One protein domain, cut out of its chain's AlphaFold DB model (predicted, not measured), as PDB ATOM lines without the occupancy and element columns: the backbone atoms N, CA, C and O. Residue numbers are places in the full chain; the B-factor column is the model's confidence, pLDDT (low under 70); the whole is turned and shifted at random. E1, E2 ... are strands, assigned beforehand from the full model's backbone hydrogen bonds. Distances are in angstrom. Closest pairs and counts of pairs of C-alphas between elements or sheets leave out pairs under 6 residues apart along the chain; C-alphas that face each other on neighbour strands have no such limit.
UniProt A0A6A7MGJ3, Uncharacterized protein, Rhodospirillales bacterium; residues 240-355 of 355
ATOM      1  N   GLY A 240     151.203 143.669 111.156       95.06
ATOM      2  CA  GLY A 240     152.610 143.749 110.761       95.06
ATOM      3  C   GLY A 240     153.512 144.277 111.879       95.06
ATOM      4  O   GLY A 240     153.108 144.359 113.036       95.06
ATOM      5  N   ALA A 241     154.738 144.661 111.523       94.69
ATOM      6  CA  ALA A 241     155.724 145.182 112.477       94.69
ATOM      7  C   ALA A 241     155.378 146.575 113.031       94.69
ATOM      8  O   ALA A 241     155.828 146.934 114.119       94.69
ATOM      9  N   LEU A 242     154.600 147.362 112.285       92.94
ATOM     10  CA  LEU A 242     154.139 148.671 112.733       92.94
ATOM     11  C   LEU A 242     152.978 148.520 113.728       92.94
ATOM     12  O   LEU A 242     152.137 147.641 113.529       92.94
ATOM     13  N   PRO A 243     152.903 149.371 114.769       95.00
ATOM     14  CA  PRO A 243     151.766 149.385 115.677       95.00
ATOM     15  C   PRO A 243     150.451 149.612 114.929       95.00
ATOM     16  O   PRO A 243     150.290 150.594 114.206       95.00
ATOM     17  N   TRP A 244     149.505 148.710 115.146       94.25
ATOM     18  CA  TRP A 244     148.130 148.796 114.683       94.25
ATOM     19  C   TRP A 244     147.212 148.964 115.888       94.25
ATOM     20  O   TRP A 244     147.329 148.208 116.848       94.25
ATOM     21  N   SER A 245     146.295 149.927 115.838       94.00
ATOM     22  CA  SER A 245     145.352 150.193 116.923       94.00
ATOM     23  C   SER A 245     143.926 149.865 116.499       94.00
ATOM     24  O   SER A 245     143.487 150.262 115.418       94.00
ATOM     25  N   THR A 246     143.159 149.233 117.389       91.75
ATOM     26  CA  THR A 246     141.689 149.168 117.269       91.75
ATOM     27  C   THR A 246     141.047 150.550 117.424       91.75
ATOM     28  O   THR A 246     139.872 150.748 117.106       91.75
ATOM     29  N   GLY A 247     141.809 151.497 117.981       91.31
ATOM     30  CA  GLY A 247     141.336 152.726 118.584       91.31
ATOM     31  C   GLY A 247     140.367 152.495 119.740       91.31
ATOM     32  O   GLY A 247     140.186 151.378 120.229       91.31
ATOM     33  N   THR A 248     139.751 153.590 120.180       92.00
ATOM     34  CA  THR A 248     138.852 153.616 121.336       92.00
ATOM     35  C   THR A 248     137.543 152.879 121.066       92.00
ATOM     36  O   THR A 248     136.770 153.243 120.182       92.00
ATOM     37  N   MET A 249     137.264 151.875 121.890       91.50
ATOM     38  CA  MET A 249     136.072 151.042 121.852       91.50
ATOM     39  C   MET A 249     135.302 151.182 123.174       91.50
ATOM     40  O   MET A 249     135.872 150.866 124.215       91.50
ATOM     41  N   PRO A 250     134.014 151.581 123.183       92.38
ATOM     42  CA  PRO A 250     133.214 151.525 124.406       92.38
ATOM     43  C   PRO A 250     133.147 150.108 124.985       92.38
ATOM     44  O   PRO A 250     133.053 149.125 124.239       92.38
ATOM     45  N   THR A 251     133.176 150.021 126.313       93.75
ATOM     46  CA  THR A 251     133.040 148.785 127.090       93.75
ATOM     47  C   THR A 251     132.123 149.018 128.290       93.75
ATOM     48  O   THR A 251     132.106 150.098 128.875       93.75
ATOM     49  N   ALA A 252     131.347 147.999 128.664       91.50
ATOM     50  CA  ALA A 252     130.487 148.046 129.848       91.50
ATOM     51  C   ALA A 252     131.273 147.883 131.163       91.50
ATOM     52  O   ALA A 252     130.717 148.064 132.243       91.50
ATOM     53  N   SER A 253     132.554 147.513 131.082       92.81
ATOM     54  CA  SER A 253     133.407 147.219 132.231       92.81
ATOM     55  C   SER A 253     134.534 148.242 132.359       92.81
ATOM     56  O   SER A 253     135.237 148.526 131.392       92.81
ATOM     57  N   ALA A 254     134.772 148.726 133.579       93.88
ATOM     58  CA  ALA A 254     135.970 149.494 133.936       93.88
ATOM     59  C   ALA A 254     137.212 148.601 134.156       93.88
ATOM     60  O   ALA A 254     138.230 149.066 134.664       93.88
ATOM     61  N   TRP A 255     137.108 147.312 133.816       96.19
ATOM     62  CA  TRP A 255     138.132 146.292 134.016       96.19
ATOM     63  C   TRP A 255     138.337 145.449 132.756       96.19
ATOM     64  O   TRP A 255     137.364 145.072 132.105       96.19
ATOM     65  N   ALA A 256     139.589 145.089 132.488       96.94
ATOM     66  CA  ALA A 256     140.022 144.104 131.506       96.94
ATOM     67  C   ALA A 256     141.053 143.162 132.151       96.94
ATOM     68  O   ALA A 256     142.033 143.595 132.752       96.94
ATOM     69  N   ARG A 257     140.846 141.856 132.052       97.69
ATOM     70  CA  ARG A 257     141.672 140.796 132.649       97.69
ATOM     71  C   ARG A 257     142.617 140.151 131.645       97.69
ATOM     72  O   ARG A 257     143.583 139.512 132.058       97.69
ATOM     73  N   GLY A 258     142.350 140.299 130.354       97.81
ATOM     74  CA  GLY A 258     143.174 139.711 129.313       97.81
ATOM     75  C   GLY A 258     142.785 140.136 127.906       97.81
ATOM     76  O   GLY A 258     141.993 141.056 127.709       97.81
ATOM     77  N   LEU A 259     143.376 139.441 126.938       97.88
ATOM     78  CA  LEU A 259     143.091 139.549 125.512       97.88
ATOM     79  C   LEU A 259     142.629 138.205 124.963       97.88
ATOM     80  O   LEU A 259     143.189 137.163 125.309       97.88
ATOM     81  N   GLU A 260     141.662 138.249 124.061       98.25
ATOM     82  CA  GLU A 260     141.245 137.134 123.227       98.25
ATOM     83  C   GLU A 260     141.526 137.456 121.756       98.25
ATOM     84  O   GLU A 260     141.229 138.550 121.265       98.25
ATOM     85  N   LEU A 261     142.144 136.498 121.066       98.12
ATOM     86  CA  LEU A 261     142.534 136.591 119.663       98.12
ATOM     87  C   LEU A 261     141.984 135.384 118.903       98.12
ATOM     88  O   LEU A 261     142.253 134.247 119.294       98.12
ATOM     89  N   ASP A 262     141.326 135.625 117.770       98.06
ATOM     90  CA  ASP A 262     140.864 134.577 116.856       98.06
ATOM     91  C   ASP A 262     141.757 134.482 115.618       98.06
ATOM     92  O   ASP A 262     141.720 135.328 114.723       98.06
ATOM     93  N   LEU A 263     142.537 133.408 115.518       98.00
ATOM     94  CA  LEU A 263     143.508 133.204 114.451       98.00
ATOM     95  C   LEU A 263     142.956 132.197 113.426       98.00
ATOM     96  O   LEU A 263     142.674 131.048 113.794       98.00
ATOM     97  N   PRO A 264     142.820 132.570 112.139       97.44
ATOM     98  CA  PRO A 264     142.466 131.636 111.076       97.44
ATOM     99  C   PRO A 264     143.612 130.639 110.824       97.44
ATOM    100  O   PRO A 264     144.726 130.840 111.322       97.44
ATOM    101  N   PRO A 265     143.375 129.571 110.036       97.88
ATOM    102  CA  PRO A 265     144.437 128.674 109.594       97.88
ATOM    103  C   PRO A 265     145.589 129.424 108.920       97.88
ATOM    104  O   PRO A 265     145.412 130.024 107.866       97.88
ATOM    105  N   GLN A 266     146.773 129.368 109.529       97.50
ATOM    106  CA  GLN A 266     147.983 130.017 109.020       97.50
ATOM    107  C   GLN A 266     149.248 129.332 109.554       97.50
ATOM    108  O   GLN A 266     149.204 128.630 110.570       97.50
ATOM    109  N   ARG A 267     150.369 129.533 108.855       97.81
ATOM    110  CA  ARG A 267     151.706 129.096 109.272       97.81
ATOM    111  C   ARG A 267     152.526 130.315 109.649       97.81
ATOM    112  O   ARG A 267     152.881 131.093 108.771       97.81
ATOM    113  N   ILE A 268     152.771 130.484 110.942       97.81
ATOM    114  CA  ILE A 268     153.454 131.656 111.493       97.81
ATOM    115  C   ILE A 268     154.305 131.274 112.696       97.81
ATOM    116  O   ILE A 268     153.974 130.350 113.447       97.81
ATOM    117  N   ALA A 269     155.358 132.044 112.924       98.38
ATOM    118  CA  ALA A 269     156.117 132.039 114.160       98.38
ATOM    119  C   ALA A 269     156.610 133.459 114.451       98.38
ATOM    120  O   ALA A 269     157.070 134.164 113.558       98.38
ATOM    121  N   GLY A 270     156.477 133.904 115.694       98.38
ATOM    122  CA  GLY A 270     156.863 135.261 116.061       98.38
ATOM    123  C   GLY A 270     156.326 135.679 117.419       98.38
ATOM    124  O   GLY A 270     155.821 134.866 118.202       98.38
ATOM    125  N   GLN A 271     156.471 136.961 117.715       98.69
ATOM    126  CA  GLN A 271     156.062 137.571 118.967       98.69
ATOM    127  C   GLN A 271     155.067 138.700 118.698       98.69
ATOM    128  O   GLN A 271     155.381 139.678 118.026       98.69
ATOM    129  N   LEU A 272     153.861 138.561 119.247       98.69
ATOM    130  CA  LEU A 272     152.844 139.603 119.228       98.69
ATOM    131  C   LEU A 272     153.041 140.495 120.446       98.69
ATOM    132  O   LEU A 272     152.806 140.062 121.572       98.69
ATOM    133  N   HIS A 273     153.464 141.729 120.221       98.62
ATOM    134  CA  HIS A 273     153.496 142.774 121.234       98.62
ATOM    135  C   HIS A 273     152.114 143.408 121.333       98.62
ATOM    136  O   HIS A 273     151.458 143.626 120.315       98.62
ATOM    137  N   TYR A 274     151.683 143.707 122.555       98.56
ATOM    138  CA  TYR A 274     150.412 144.377 122.794       98.56
ATOM    139  C   TYR A 274     150.555 145.517 123.800       98.56
ATOM    140  O   TYR A 274     151.378 145.469 124.724       98.56
ATOM    141  N   ARG A 275     149.684 146.513 123.657       98.38
ATOM    142  CA  ARG A 275     149.385 147.528 124.666       98.38
ATOM    143  C   ARG A 275     147.873 147.652 124.780       98.38
ATOM    144  O   ARG A 275     147.183 147.667 123.771       98.38
ATOM    145  N   VAL A 276     147.359 147.707 126.002       98.19
ATOM    146  CA  VAL A 276     145.922 147.860 126.257       98.19
ATOM    147  C   VAL A 276     145.723 149.014 127.213       98.19
ATOM    148  O   VAL A 276     146.393 149.070 128.246       98.19
ATOM    149  N   PHE A 277     144.807 149.913 126.875       97.88
ATOM    150  CA  PHE A 277     144.358 151.003 127.732       97.88
ATOM    151  C   PHE A 277     142.917 150.755 128.148       97.88
ATOM    152  O   PHE A 277     142.091 150.415 127.306       97.88
ATOM    153  N   VAL A 278     142.606 150.990 129.419       97.56
ATOM    154  CA  VAL A 278     141.231 151.134 129.901       97.56
ATOM    155  C   VAL A 278     141.092 152.552 130.429       97.56
ATOM    156  O   VAL A 278     141.865 152.985 131.286       97.56
ATOM    157  N   ARG A 279     140.120 153.282 129.882       97.06
ATOM    158  CA  ARG A 279     139.822 154.668 130.244       97.06
ATOM    159  C   ARG A 279     138.388 154.781 130.717       97.06
ATOM    160  O   ARG A 279     137.511 154.152 130.138       97.06
ATOM    161  N   ALA A 280     138.139 155.625 131.703       96.12
ATOM    162  CA  ALA A 280     136.796 156.015 132.088       96.12
ATOM    163  C   ALA A 280     136.720 157.522 132.217       96.12
ATOM    164  O   ALA A 280     137.629 158.164 132.744       96.12
ATOM    165  N   PHE A 281     135.609 158.060 131.743       95.00
ATOM    166  CA  PHE A 281     135.323 159.480 131.745       95.00
ATOM    167  C   PHE A 281     134.005 159.695 132.473       95.00
ATOM    168  O   PHE A 281     133.020 159.027 132.165       95.00
ATOM    169  N   ALA A 282     133.984 160.608 133.436       94.62
ATOM    170  CA  ALA A 282     132.779 160.965 134.177       94.62
ATOM    171  C   ALA A 282     132.739 162.465 134.464       94.62
ATOM    172  O   ALA A 282     133.722 163.175 134.225       94.62
ATOM    173  N   ASP A 283     131.602 162.939 134.975       94.56
ATOM    174  CA  ASP A 283     131.429 164.324 135.403       94.56
ATOM    175  C   ASP A 283     131.840 165.345 134.322       94.56
ATOM    176  O   ASP A 283     132.664 166.231 134.546       94.56
ATOM    177  N   HIS A 284     131.327 165.164 133.099       92.00
ATOM    178  CA  HIS A 284     131.684 165.978 131.928       92.00
ATOM    179  C   HIS A 284     133.202 166.052 131.671       92.00
ATOM    180  O   HIS A 284     133.744 167.116 131.380       92.00
ATOM    181  N   ASN A 285     133.890 164.912 131.786       91.69
ATOM    182  CA  ASN A 285     135.345 164.765 131.657       91.69
ATOM    183  C   ASN A 285     136.169 165.484 132.741       91.69
ATOM    184  O   ASN A 285     137.384 165.612 132.590       91.69
ATOM    185  N   ARG A 286     135.561 165.937 133.848       93.69
ATOM    186  CA  ARG A 286     136.313 166.454 135.008       93.69
ATOM    187  C   ARG A 286     136.973 165.342 135.813       93.69
ATOM    188  O   ARG A 286     137.947 165.594 136.521       93.69
ATOM    189  N   TRP A 287     136.468 164.117 135.691       93.94
ATOM    190  CA  TRP A 287     137.125 162.926 136.201       93.94
ATOM    191  C   TRP A 287     137.531 162.012 135.049       93.94
ATOM    192  O   TRP A 287     136.709 161.654 134.202       93.94
ATOM    193  N   VAL A 288     138.810 161.633 135.043       95.62
ATOM    194  CA  VAL A 288     139.394 160.708 134.074       95.62
ATOM    195  C   VAL A 288     140.199 159.663 134.832       95.62
ATOM    196  O   VAL A 288     141.142 159.998 135.551       95.62
ATOM    197  N   GLY A 289     139.818 158.402 134.675       95.31
ATOM    198  CA  GLY A 289     140.640 157.260 135.053       95.31
ATOM    199  C   GLY A 289     141.300 156.689 133.807       95.31
ATOM    200  O   GLY A 289     140.614 156.425 132.824       95.31
ATOM    201  N   GLU A 290     142.612 156.483 133.832       97.00
ATOM    202  CA  GLU A 290     143.333 155.769 132.780       97.00
ATOM    203  C   GLU A 290     144.319 154.801 133.418       97.00
ATOM    204  O   GLU A 290     145.105 155.164 134.294       97.00
ATOM    205  N   VAL A 291     144.292 153.564 132.945       97.31
ATOM    206  CA  VAL A 291     145.293 152.554 133.261       97.31
ATOM    207  C   VAL A 291     145.714 151.870 131.968       97.31
ATOM    208  O   VAL A 291     144.909 151.692 131.052       97.31
ATOM    209  N   ALA A 292     146.980 151.468 131.891       97.69
ATOM    210  CA  ALA A 292     147.494 150.733 130.746       97.69
ATOM    211  C   ALA A 292     148.337 149.529 131.167       97.69
ATOM    212  O   ALA A 292     149.028 149.557 132.185       97.69
ATOM    213  N   THR A 293     148.328 148.492 130.336       97.88
ATOM    214  CA  THR A 293     149.261 147.367 130.423       97.88
ATOM    215  C   THR A 293     149.927 147.134 129.075       97.88
ATOM    216  O   THR A 293     149.407 147.520 128.028       97.88
ATOM    217  N   LYS A 294     151.101 146.509 129.097       98.12
ATOM    218  CA  LYS A 294     151.823 146.083 127.900       98.12
ATOM    219  C   LYS A 294     152.451 144.723 128.134       98.12
ATOM    220  O   LYS A 294     152.793 144.380 129.266       98.12
ATOM    221  N   GLY A 295     152.638 143.968 127.067       98.12
ATOM    222  CA  GLY A 295     153.279 142.667 127.140       98.12
ATOM    223  C   GLY A 295     153.499 142.078 125.763       98.12
ATOM    224  O   GLY A 295     153.397 142.770 124.751       98.12
ATOM    225  N   ALA A 296     153.820 140.790 125.741       98.38
ATOM    226  CA  ALA A 296     154.004 140.076 124.498       98.38
ATOM    227  C   ALA A 296     153.611 138.602 124.617       98.38
ATOM    228  O   ALA A 296     153.763 137.993 125.676       98.38
ATOM    229  N   ILE A 297     153.140 138.036 123.509       98.44
ATOM    230  CA  ILE A 297     152.698 136.649 123.382       98.44
ATOM    231  C   ILE A 297     153.549 135.990 122.299       98.44
ATOM    232  O   ILE A 297     153.572 136.443 121.154       98.44
ATOM    233  N   ARG A 298     154.250 134.907 122.638       98.38
ATOM    234  CA  ARG A 298     154.920 134.075 121.633       98.38
ATOM    235  C   ARG A 298     153.871 133.220 120.926       98.38
ATOM    236  O   ARG A 298     153.195 132.425 121.576       98.38
ATOM    237  N   ILE A 299     153.753 133.353 119.608       98.50
ATOM    238  CA  ILE A 299     152.780 132.607 118.803       98.50
ATOM    239  C   ILE A 299     153.537 131.759 117.783       98.50
ATOM    240  O   ILE A 299     154.400 132.255 117.064       98.50
ATOM    241  N   LYS A 300     153.202 130.468 117.732       98.25
ATOM    242  CA  LYS A 300     153.659 129.529 116.707       98.25
ATOM    243  C   LYS A 300     152.483 128.665 116.253       98.25
ATOM    244  O   LYS A 300     151.771 128.109 117.095       98.25
ATOM    245  N   MET A 301     152.268 128.585 114.943       97.81
ATOM    246  CA  MET A 301     151.193 127.821 114.303       97.81
ATOM    247  C   MET A 301     151.716 127.140 113.035       97.81
ATOM    248  O   MET A 301     152.422 127.766 112.253       97.81
ATOM    249  N   GLU A 302     151.331 125.882 112.810       97.44
ATOM    250  CA  GLU A 302     151.775 125.053 111.668       97.44
ATOM    251  C   GLU A 302     150.650 124.812 110.631       97.44
ATOM    252  O   GLU A 302     150.742 123.949 109.751       97.44
ATOM    253  N   GLY A 303     149.585 125.616 110.692       90.50
ATOM    254  CA  GLY A 303     148.331 125.430 109.960       90.50
ATOM    255  C   GLY A 303     147.223 124.924 110.888       90.50
ATOM    256  O   GLY A 303     147.407 123.964 111.627       90.50
ATOM    257  N   GLY A 304     146.073 125.597 110.892       96.44
ATOM    258  CA  GLY A 304     144.929 125.296 111.766       96.44
ATOM    259  C   GLY A 304     144.373 126.548 112.442       96.44
ATOM    260  O   GLY A 304     145.120 127.483 112.709       96.44
ATOM    261  N   LYS A 305     143.057 126.593 112.681       97.44
ATOM    262  CA  LYS A 305     142.414 127.696 113.414       97.44
ATOM    263  C   LYS A 305     142.769 127.591 114.901       97.44
ATOM    264  O   LYS A 305     142.821 126.485 115.437       97.44
ATOM    265  N   ARG A 306     142.975 128.721 115.577       97.69
ATOM    266  CA  ARG A 306     143.264 128.764 117.017       97.69
ATOM    267  C   ARG A 306     142.640 130.003 117.653       97.69
ATOM    268  O   ARG A 306     142.740 131.076 117.078       97.69
ATOM    269  N   SER A 307     142.060 129.859 118.843       98.00
ATOM    270  CA  SER A 307     141.792 130.996 119.733       98.00
ATOM    271  C   SER A 307     142.890 131.058 120.797       98.00
ATOM    272  O   SER A 307     143.346 130.020 121.294       98.00
ATOM    273  N   ILE A 308     143.384 132.261 121.084       98.06
ATOM    274  CA  ILE A 308     144.376 132.518 122.130       98.06
ATOM    275  C   ILE A 308     143.729 133.411 123.179       98.06
ATOM    276  O   ILE A 308     143.373 134.547 122.886       98.06
ATOM    277  N   ILE A 309     143.656 132.904 124.410       98.25
ATOM    278  CA  ILE A 309     143.257 133.661 125.595       98.25
ATOM    279  C   ILE A 309     144.524 133.953 126.396       98.25
ATOM    280  O   ILE A 309     145.179 133.035 126.893       98.25
ATOM    281  N   HIS A 310     144.878 135.228 126.512       98.12
ATOM    282  CA  HIS A 310     146.056 135.692 127.236       98.12
ATOM    283  C   HIS A 310     145.640 136.530 128.439       98.12
ATOM    284  O   HIS A 310     145.109 137.626 128.280       98.12
ATOM    285  N   GLN A 311     145.888 136.026 129.646       98.25
ATOM    286  CA  GLN A 311     145.620 136.771 130.874       98.25
ATOM    287  C   GLN A 311     146.737 137.774 131.152       98.25
ATOM    288  O   GLN A 311     147.926 137.467 131.037       98.25
ATOM    289  N   PHE A 312     146.354 138.980 131.555       97.81
ATOM    290  CA  PHE A 312     147.313 139.951 132.053       97.81
ATOM    291  C   PHE A 312     147.880 139.488 133.399       97.81
ATOM    292  O   PHE A 312     147.168 138.846 134.172       97.81
ATOM    293  N   PRO A 313     149.132 139.859 133.733       95.25
ATOM    294  CA  PRO A 313     149.693 139.575 135.055       95.25
ATOM    295  C   PRO A 313     148.835 140.137 136.197       95.25
ATOM    296  O   PRO A 313     148.775 139.553 137.273       95.25
ATOM    297  N   TRP A 314     148.159 141.257 135.934       95.38
ATOM    298  CA  TRP A 314     147.233 141.919 136.843       95.38
ATOM    299  C   TRP A 314     146.014 142.399 136.050       95.38
ATOM    300  O   TRP A 314     146.204 142.925 134.948       95.38
ATOM    301  N   PRO A 315     144.784 142.263 136.582       94.25
ATOM    302  CA  PRO A 315     143.613 142.894 135.991       94.25
ATOM    303  C   PRO A 315     143.834 144.398 135.826       94.25
ATOM    304  O   PRO A 315     144.264 145.082 136.755       94.25
ATOM    305  N   LEU A 316     143.538 144.902 134.637       94.31
ATOM    306  CA  LEU A 316     143.643 146.300 134.279       94.31
ATOM    307  C   LEU A 316     142.305 146.984 134.543       94.31
ATOM    308  O   LEU A 316     141.340 146.720 133.839       94.31
ATOM    309  N   GLY A 317     142.230 147.863 135.529       91.81
ATOM    310  CA  GLY A 317     141.027 148.647 135.775       91.81
ATOM    311  C   GLY A 317     141.148 149.503 137.020       91.81
ATOM    312  O   GLY A 317     142.201 149.555 137.657       91.81
ATOM    313  N   PHE A 318     140.064 150.181 137.359       88.94
ATOM    314  CA  PHE A 318     139.944 150.934 138.600       88.94
ATOM    315  C   PHE A 318     138.501 150.901 139.086       88.94
ATOM    316  O   PHE A 318     137.555 150.669 138.329       88.94
ATOM    317  N   GLU A 319     138.329 151.158 140.377       90.56
ATOM    318  CA  GLU A 319     137.011 151.407 140.939       90.56
ATOM    319  C   GLU A 319     136.527 152.782 140.475       90.56
ATOM    320  O   GLU A 319     137.123 153.812 140.800       90.56
ATOM    321  N   VAL A 320     135.446 152.804 139.692       85.50
ATOM    322  CA  VAL A 320     134.743 154.049 139.378       85.50
ATOM    323  C   VAL A 320     134.074 154.532 140.668       85.50
ATOM    324  O   VAL A 320     133.290 153.779 141.252       85.50
ATOM    325  N   PRO A 321     134.360 155.759 141.141       85.62
ATOM    326  CA  PRO A 321     133.717 156.289 142.334       85.62
ATOM    327  C   PRO A 321     132.192 156.199 142.226       85.62
ATOM    328  O   PRO A 321     131.617 156.614 141.226       85.62
ATOM    329  N   THR A 322     131.524 155.733 143.282       85.38
ATOM    330  CA  THR A 322     130.058 155.538 143.303       85.38
ATOM    331  C   THR A 322     129.253 156.802 142.990       85.38
ATOM    332  O   THR A 322     128.108 156.714 142.561       85.38
ATOM    333  N   ARG A 323     129.854 157.984 143.175       89.19
ATOM    334  CA  ARG A 323     129.280 159.285 142.800       89.19
ATOM    335  C   ARG A 323     129.217 159.547 141.288       89.19
ATOM    336  O   ARG A 323     128.665 160.571 140.909       89.19
ATOM    337  N   PHE A 324     129.793 158.671 140.465       90.31
ATOM    338  CA  PHE A 324     129.853 158.786 139.007       90.31
ATOM    339  C   PHE A 324     129.160 157.597 138.317       90.31
ATOM    340  O   PHE A 324     129.813 156.826 137.606       90.31
ATOM    341  N   PRO A 325     127.848 157.387 138.538       89.94
ATOM    342  CA  PRO A 325     127.114 156.295 137.897       89.94
ATOM    343  C   PRO A 325     127.060 156.417 136.364       89.94
ATOM    344  O   PRO A 325     126.788 155.435 135.681       89.94
ATOM    345  N   GLU A 326     127.311 157.606 135.818       92.69
ATOM    346  CA  GLU A 326     127.297 157.928 134.391       92.69
ATOM    347  C   GLU A 326     128.632 157.687 133.673       92.69
ATOM    348  O   GLU A 326     128.766 158.045 132.501       92.69
ATOM    349  N   ALA A 327     129.633 157.127 134.359       94.00
ATOM    350  CA  ALA A 327     130.964 156.964 133.792       94.00
ATOM    351  C   ALA A 327     130.942 156.132 132.498       94.00
ATOM    352  O   ALA A 327     130.455 155.000 132.462       94.00
ATOM    353  N   VAL A 328     131.546 156.674 131.441       94.62
ATOM    354  CA  VAL A 328     131.717 155.981 130.163       94.62
ATOM    355  C   VAL A 328     133.089 155.332 130.146       94.62
ATOM    356  O   VAL A 328     134.103 156.028 130.218       94.62
ATOM    357  N   CYS A 329     133.118 154.007 130.030       95.50
ATOM    358  CA  CYS A 329     134.351 153.235 129.953       95.50
ATOM    359  C   CYS A 329     134.687 152.883 128.503       95.50
ATOM    360  O   CYS A 329     133.822 152.521 127.705       95.50
ATOM    361  N   ASN A 330     135.968 152.965 128.170       95.75
ATOM    362  CA  ASN A 330     136.506 152.628 126.867       95.75
ATOM    363  C   ASN A 330     137.754 151.758 127.009       95.75
ATOM    364  O   ASN A 330     138.521 151.906 127.960       95.75
ATOM    365  N   VAL A 331     137.983 150.907 126.019       96.62
ATOM    366  CA  VAL A 331     139.197 150.115 125.853       96.62
ATOM    367  C   VAL A 331     139.854 150.442 124.515       96.62
ATOM    368  O   VAL A 331     139.172 150.692 123.526       96.62
ATOM    369  N   GLU A 332     141.177 150.460 124.478       96.81
ATOM    370  CA  GLU A 332     141.967 150.591 123.252       96.81
ATOM    371  C   GLU A 332     143.049 149.516 123.266       96.81
ATOM    372  O   GLU A 332     143.682 149.296 124.302       96.81
ATOM    373  N   ILE A 333     143.230 148.828 122.138       97.62
ATOM    374  CA  ILE A 333     144.202 147.748 121.983       97.62
ATOM    375  C   ILE A 333     145.131 148.109 120.827       97.62
ATOM    376  O   ILE A 333     144.683 148.228 119.687       97.62
ATOM    377  N   ASP A 334     146.423 148.206 121.123       97.94
ATOM    378  CA  ASP A 334     147.479 148.314 120.123       97.94
ATOM    379  C   ASP A 334     148.205 146.976 120.003       97.94
ATOM    380  O   ASP A 334     148.558 146.358 121.012       97.94
ATOM    381  N   LEU A 335     148.471 146.549 118.773       98.00
ATOM    382  CA  LEU A 335     149.172 145.317 118.437       98.00
ATOM    383  C   LEU A 335     150.343 145.603 117.494       98.00
ATOM    384  O   LEU A 335     150.225 146.414 116.583       98.00
ATOM    385  N   ALA A 336     151.453 144.893 117.667       97.94
ATOM    386  CA  ALA A 336     152.549 144.864 116.702       97.94
ATOM    387  C   ALA A 336     153.138 143.453 116.624       97.94
ATOM    388  O   ALA A 336     153.385 142.808 117.645       97.94
ATOM    389  N   TRP A 337     153.374 142.960 115.416       97.94
ATOM    390  CA  TRP A 337     153.874 141.617 115.157       97.94
ATOM    391  C   TRP A 337     155.350 141.639 114.772       97.94
ATOM    392  O   TRP A 337     155.734 142.117 113.706       97.94
ATOM    393  N   GLN A 338     156.179 141.058 115.632       98.12
ATOM    394  CA  GLN A 338     157.573 140.777 115.335       98.12
ATOM    395  C   GLN A 338     157.686 139.335 114.834       98.12
ATOM    396  O   GLN A 338     157.788 138.395 115.626       98.12
ATOM    397  N   ALA A 339     157.621 139.172 113.515       97.94
ATOM    398  CA  ALA A 339     157.784 137.884 112.852       97.94
ATOM    399  C   ALA A 339     159.189 137.301 113.092       97.94
ATOM    400  O   ALA A 339     160.177 138.039 113.130       97.94
ATOM    401  N   ASP A 340     159.285 135.976 113.220       98.38
ATOM    402  CA  ASP A 340     160.555 135.275 113.017       98.38
ATOM    403  C   ASP A 340     161.016 135.427 111.559       98.38
ATOM    404  O   ASP A 340     160.232 135.804 110.682       98.38
ATOM    405  N   ALA A 341     162.280 135.086 111.285       97.00
ATOM    406  CA  ALA A 341     162.784 135.014 109.916       97.00
ATOM    407  C   ALA A 341     161.838 134.174 109.034       97.00
ATOM    408  O   ALA A 341     161.418 133.085 109.429       97.00
ATOM    409  N   ASP A 342     161.484 134.723 107.871       94.38
ATOM    410  CA  ASP A 342     160.603 134.124 106.860       94.38
ATOM    411  C   ASP A 342     159.145 133.853 107.291       94.38
ATOM    412  O   ASP A 342     158.373 133.269 106.527       94.38
ATOM    413  N   SER A 343     158.716 134.302 108.478       97.06
ATOM    414  CA  SER A 343     157.306 134.226 108.873       97.06
ATOM    415  C   SER A 343     156.508 135.401 108.284       97.06
ATOM    416  O   SER A 343     156.965 136.544 108.343       97.06
ATOM    417  N   PRO A 344     155.284 135.175 107.763       95.81
ATOM    418  CA  PRO A 344     154.442 136.260 107.270       95.81
ATOM    419  C   PRO A 344     153.862 137.102 108.428       95.81
ATOM    420  O   PRO A 344     154.020 136.742 109.608       95.81
ATOM    421  N   PRO A 345     153.176 138.221 108.114       96.50
ATOM    422  CA  PRO A 345     152.349 138.948 109.074       96.50
ATOM    423  C   PRO A 345     151.330 138.047 109.785       96.50
ATOM    424  O   PRO A 345     150.852 137.063 109.216       96.50
ATOM    425  N   LEU A 346     150.972 138.402 111.020       97.38
ATOM    426  CA  LEU A 346     149.932 137.707 111.777       97.38
ATOM    427  C   LEU A 346     148.557 138.091 111.226       97.38
ATOM    428  O   LEU A 346     148.227 139.273 111.175       97.38
ATOM    429  N   MET A 347     147.731 137.105 110.883       97.19
ATOM    430  CA  MET A 347     146.354 137.348 110.454       97.19
ATOM    431  C   MET A 347     145.368 137.076 111.597       97.19
ATOM    432  O   MET A 347     145.491 136.059 112.282       97.19
ATOM    433  N   LEU A 348     144.365 137.937 111.777       97.12
ATOM    434  CA  LEU A 348     143.253 137.760 112.716       97.12
ATOM    435  C   LEU A 348     141.922 137.651 111.956       97.12
ATOM    436  O   LEU A 348     141.711 138.313 110.938       97.12
ATOM    437  N   SER A 349     141.019 136.810 112.461       95.56
ATOM    438  CA  SER A 349     139.670 136.613 111.901       95.56
ATOM    439  C   SER A 349     138.723 137.759 112.264       95.56
ATOM    440  O   SER A 349     137.742 138.000 111.568       95.56
ATOM    441  N   SER A 350     139.011 138.442 113.368       93.44
ATOM    442  CA  SER A 350     138.210 139.502 113.977       93.44
ATOM    443  C   SER A 350     139.132 140.442 114.766       93.44
ATOM    444  O   SER A 350     140.268 140.061 115.082       93.44
ATOM    445  N   PRO A 351     138.695 141.678 115.072       94.00
ATOM    446  CA  PRO A 351     139.426 142.543 115.993       94.00
ATOM    447  C   PRO A 351     139.648 141.848 117.349       94.00
ATOM    448  O   PRO A 351     138.773 141.097 117.785       94.00
ATOM    449  N   PRO A 352     140.783 142.094 118.030       96.62
ATOM    450  CA  PRO A 352     141.040 141.524 119.349       96.62
ATOM    451  C   PRO A 352     139.987 141.993 120.360       96.62
ATOM    452  O   PRO A 352     139.534 143.139 120.317       96.62
ATOM    453  N   PHE A 353     139.639 141.123 121.304       96.25
ATOM    454  CA  PHE A 353     138.708 141.438 122.386       96.25
ATOM    455  C   PHE A 353     139.448 141.518 123.723       96.25
ATOM    456  O   PHE A 353     140.315 140.697 124.008       96.25
ATOM    457  N   ALA A 354     139.111 142.508 124.550       96.06
ATOM    458  CA  ALA A 354     139.583 142.603 125.928       96.06
ATOM    459  C   ALA A 354     138.419 142.271 126.870       96.06
ATOM    460  O   ALA A 354     137.387 142.942 126.814       96.06
ATOM    461  N   PHE A 355     138.590 141.240 127.701       94.50
ATOM    462  CA  PHE A 355     137.529 140.646 128.530       94.50
ATOM    463  C   PHE A 355     137.676 140.937 130.019       94.50
ATOM    464  O   PHE A 355     138.830 141.124 130.469       94.50
TER     465      PHE A 355
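Overview. This is residues 240 to 355 of the 355 residues of an uncharacterized protein of Rhodospirillales bacterium (UniProt A0A6A7MGJ3). The domain is a narrow sandwich, two sheets partly face to face, drawn out into a rod: a long, twisted sheet of E1, E6, E3 and E4, with the smaller sheet of E2 and E5 over part of it. The long hairpin of E3 and E4, with E6 beside E3, makes most of the length, while short E7 bridges from E3 and E6 to the end of E2. The printed part has 116 residues, with seven named strands, E1 to E7 in order along the chain, and no named helix; the class is all strand. The large sheet runs E1, E6, E3, E4 and the small one E2, E5, both antiparallel. The whole is only just compact, close to loose, with a radius of gyration of the C-alphas of 16.0 A and spans of 53 by 23 by 23 A.

Arrangement. Residues 244 to 245 pair antiparallel with residues 334 to 335 of E6, residues 328 to 339. E1, residues 249 to 251, is an edge strand beside E6, with N 249 and O 331 2.8 A apart. E2, residues 255 to 263, is the antiparallel neighbour of E5, residues 306 to 317, with N 259 and O 310 2.8 A apart. E3, residues 267 to 282, forms a hairpin with E4, residues 287 to 302, the other edge strand; N 274 and O 295 are 2.9 A apart. On its other side E3 has E6, antiparallel, with N 275 and O 334 2.9 A apart. The two sheets face each other with their strands at 34 degrees and the facing parts 7.8 A centre to centre; the closest C-alphas of E4 and E5 are those of Val 291 and Gly 317, 6.3 A apart. E7, residues 346 to 348, pairs with no named strand; its closest C-alpha to E2 is that of Leu 348, 4.9 A from Leu 263. Residues 353 to 354 pair antiparallel with residues 259 to 260 of E2.

Along the chain. E1 begins at C-alpha 249 (136.072, 151.042, 121.852). From first to last C-alpha, E2 measures 24.1 A, E3 44.7 A, E4 47.4 A, E5 27.4 A and E6 36.1 A; E1 and E7 measure 6.5 A and 6.7 A. E3 bends by 72 degrees at residue 270 and ends at C-alpha 282 (132.779, 160.965, 134.177). E5 bends by 83 degrees at residue 314. E7 ends at C-alpha 348 (143.253, 137.760, 112.716).

Size, cuts and confidence. The C-alphas of Arg 323 and Asp 342 are the two farthest apart, 53.9 A. The printed part has no cut and no long link, and it ends at Phe 355, the chain's last residue. The mean pLDDT of the printed part is 95.7, and no printed residue is under 70.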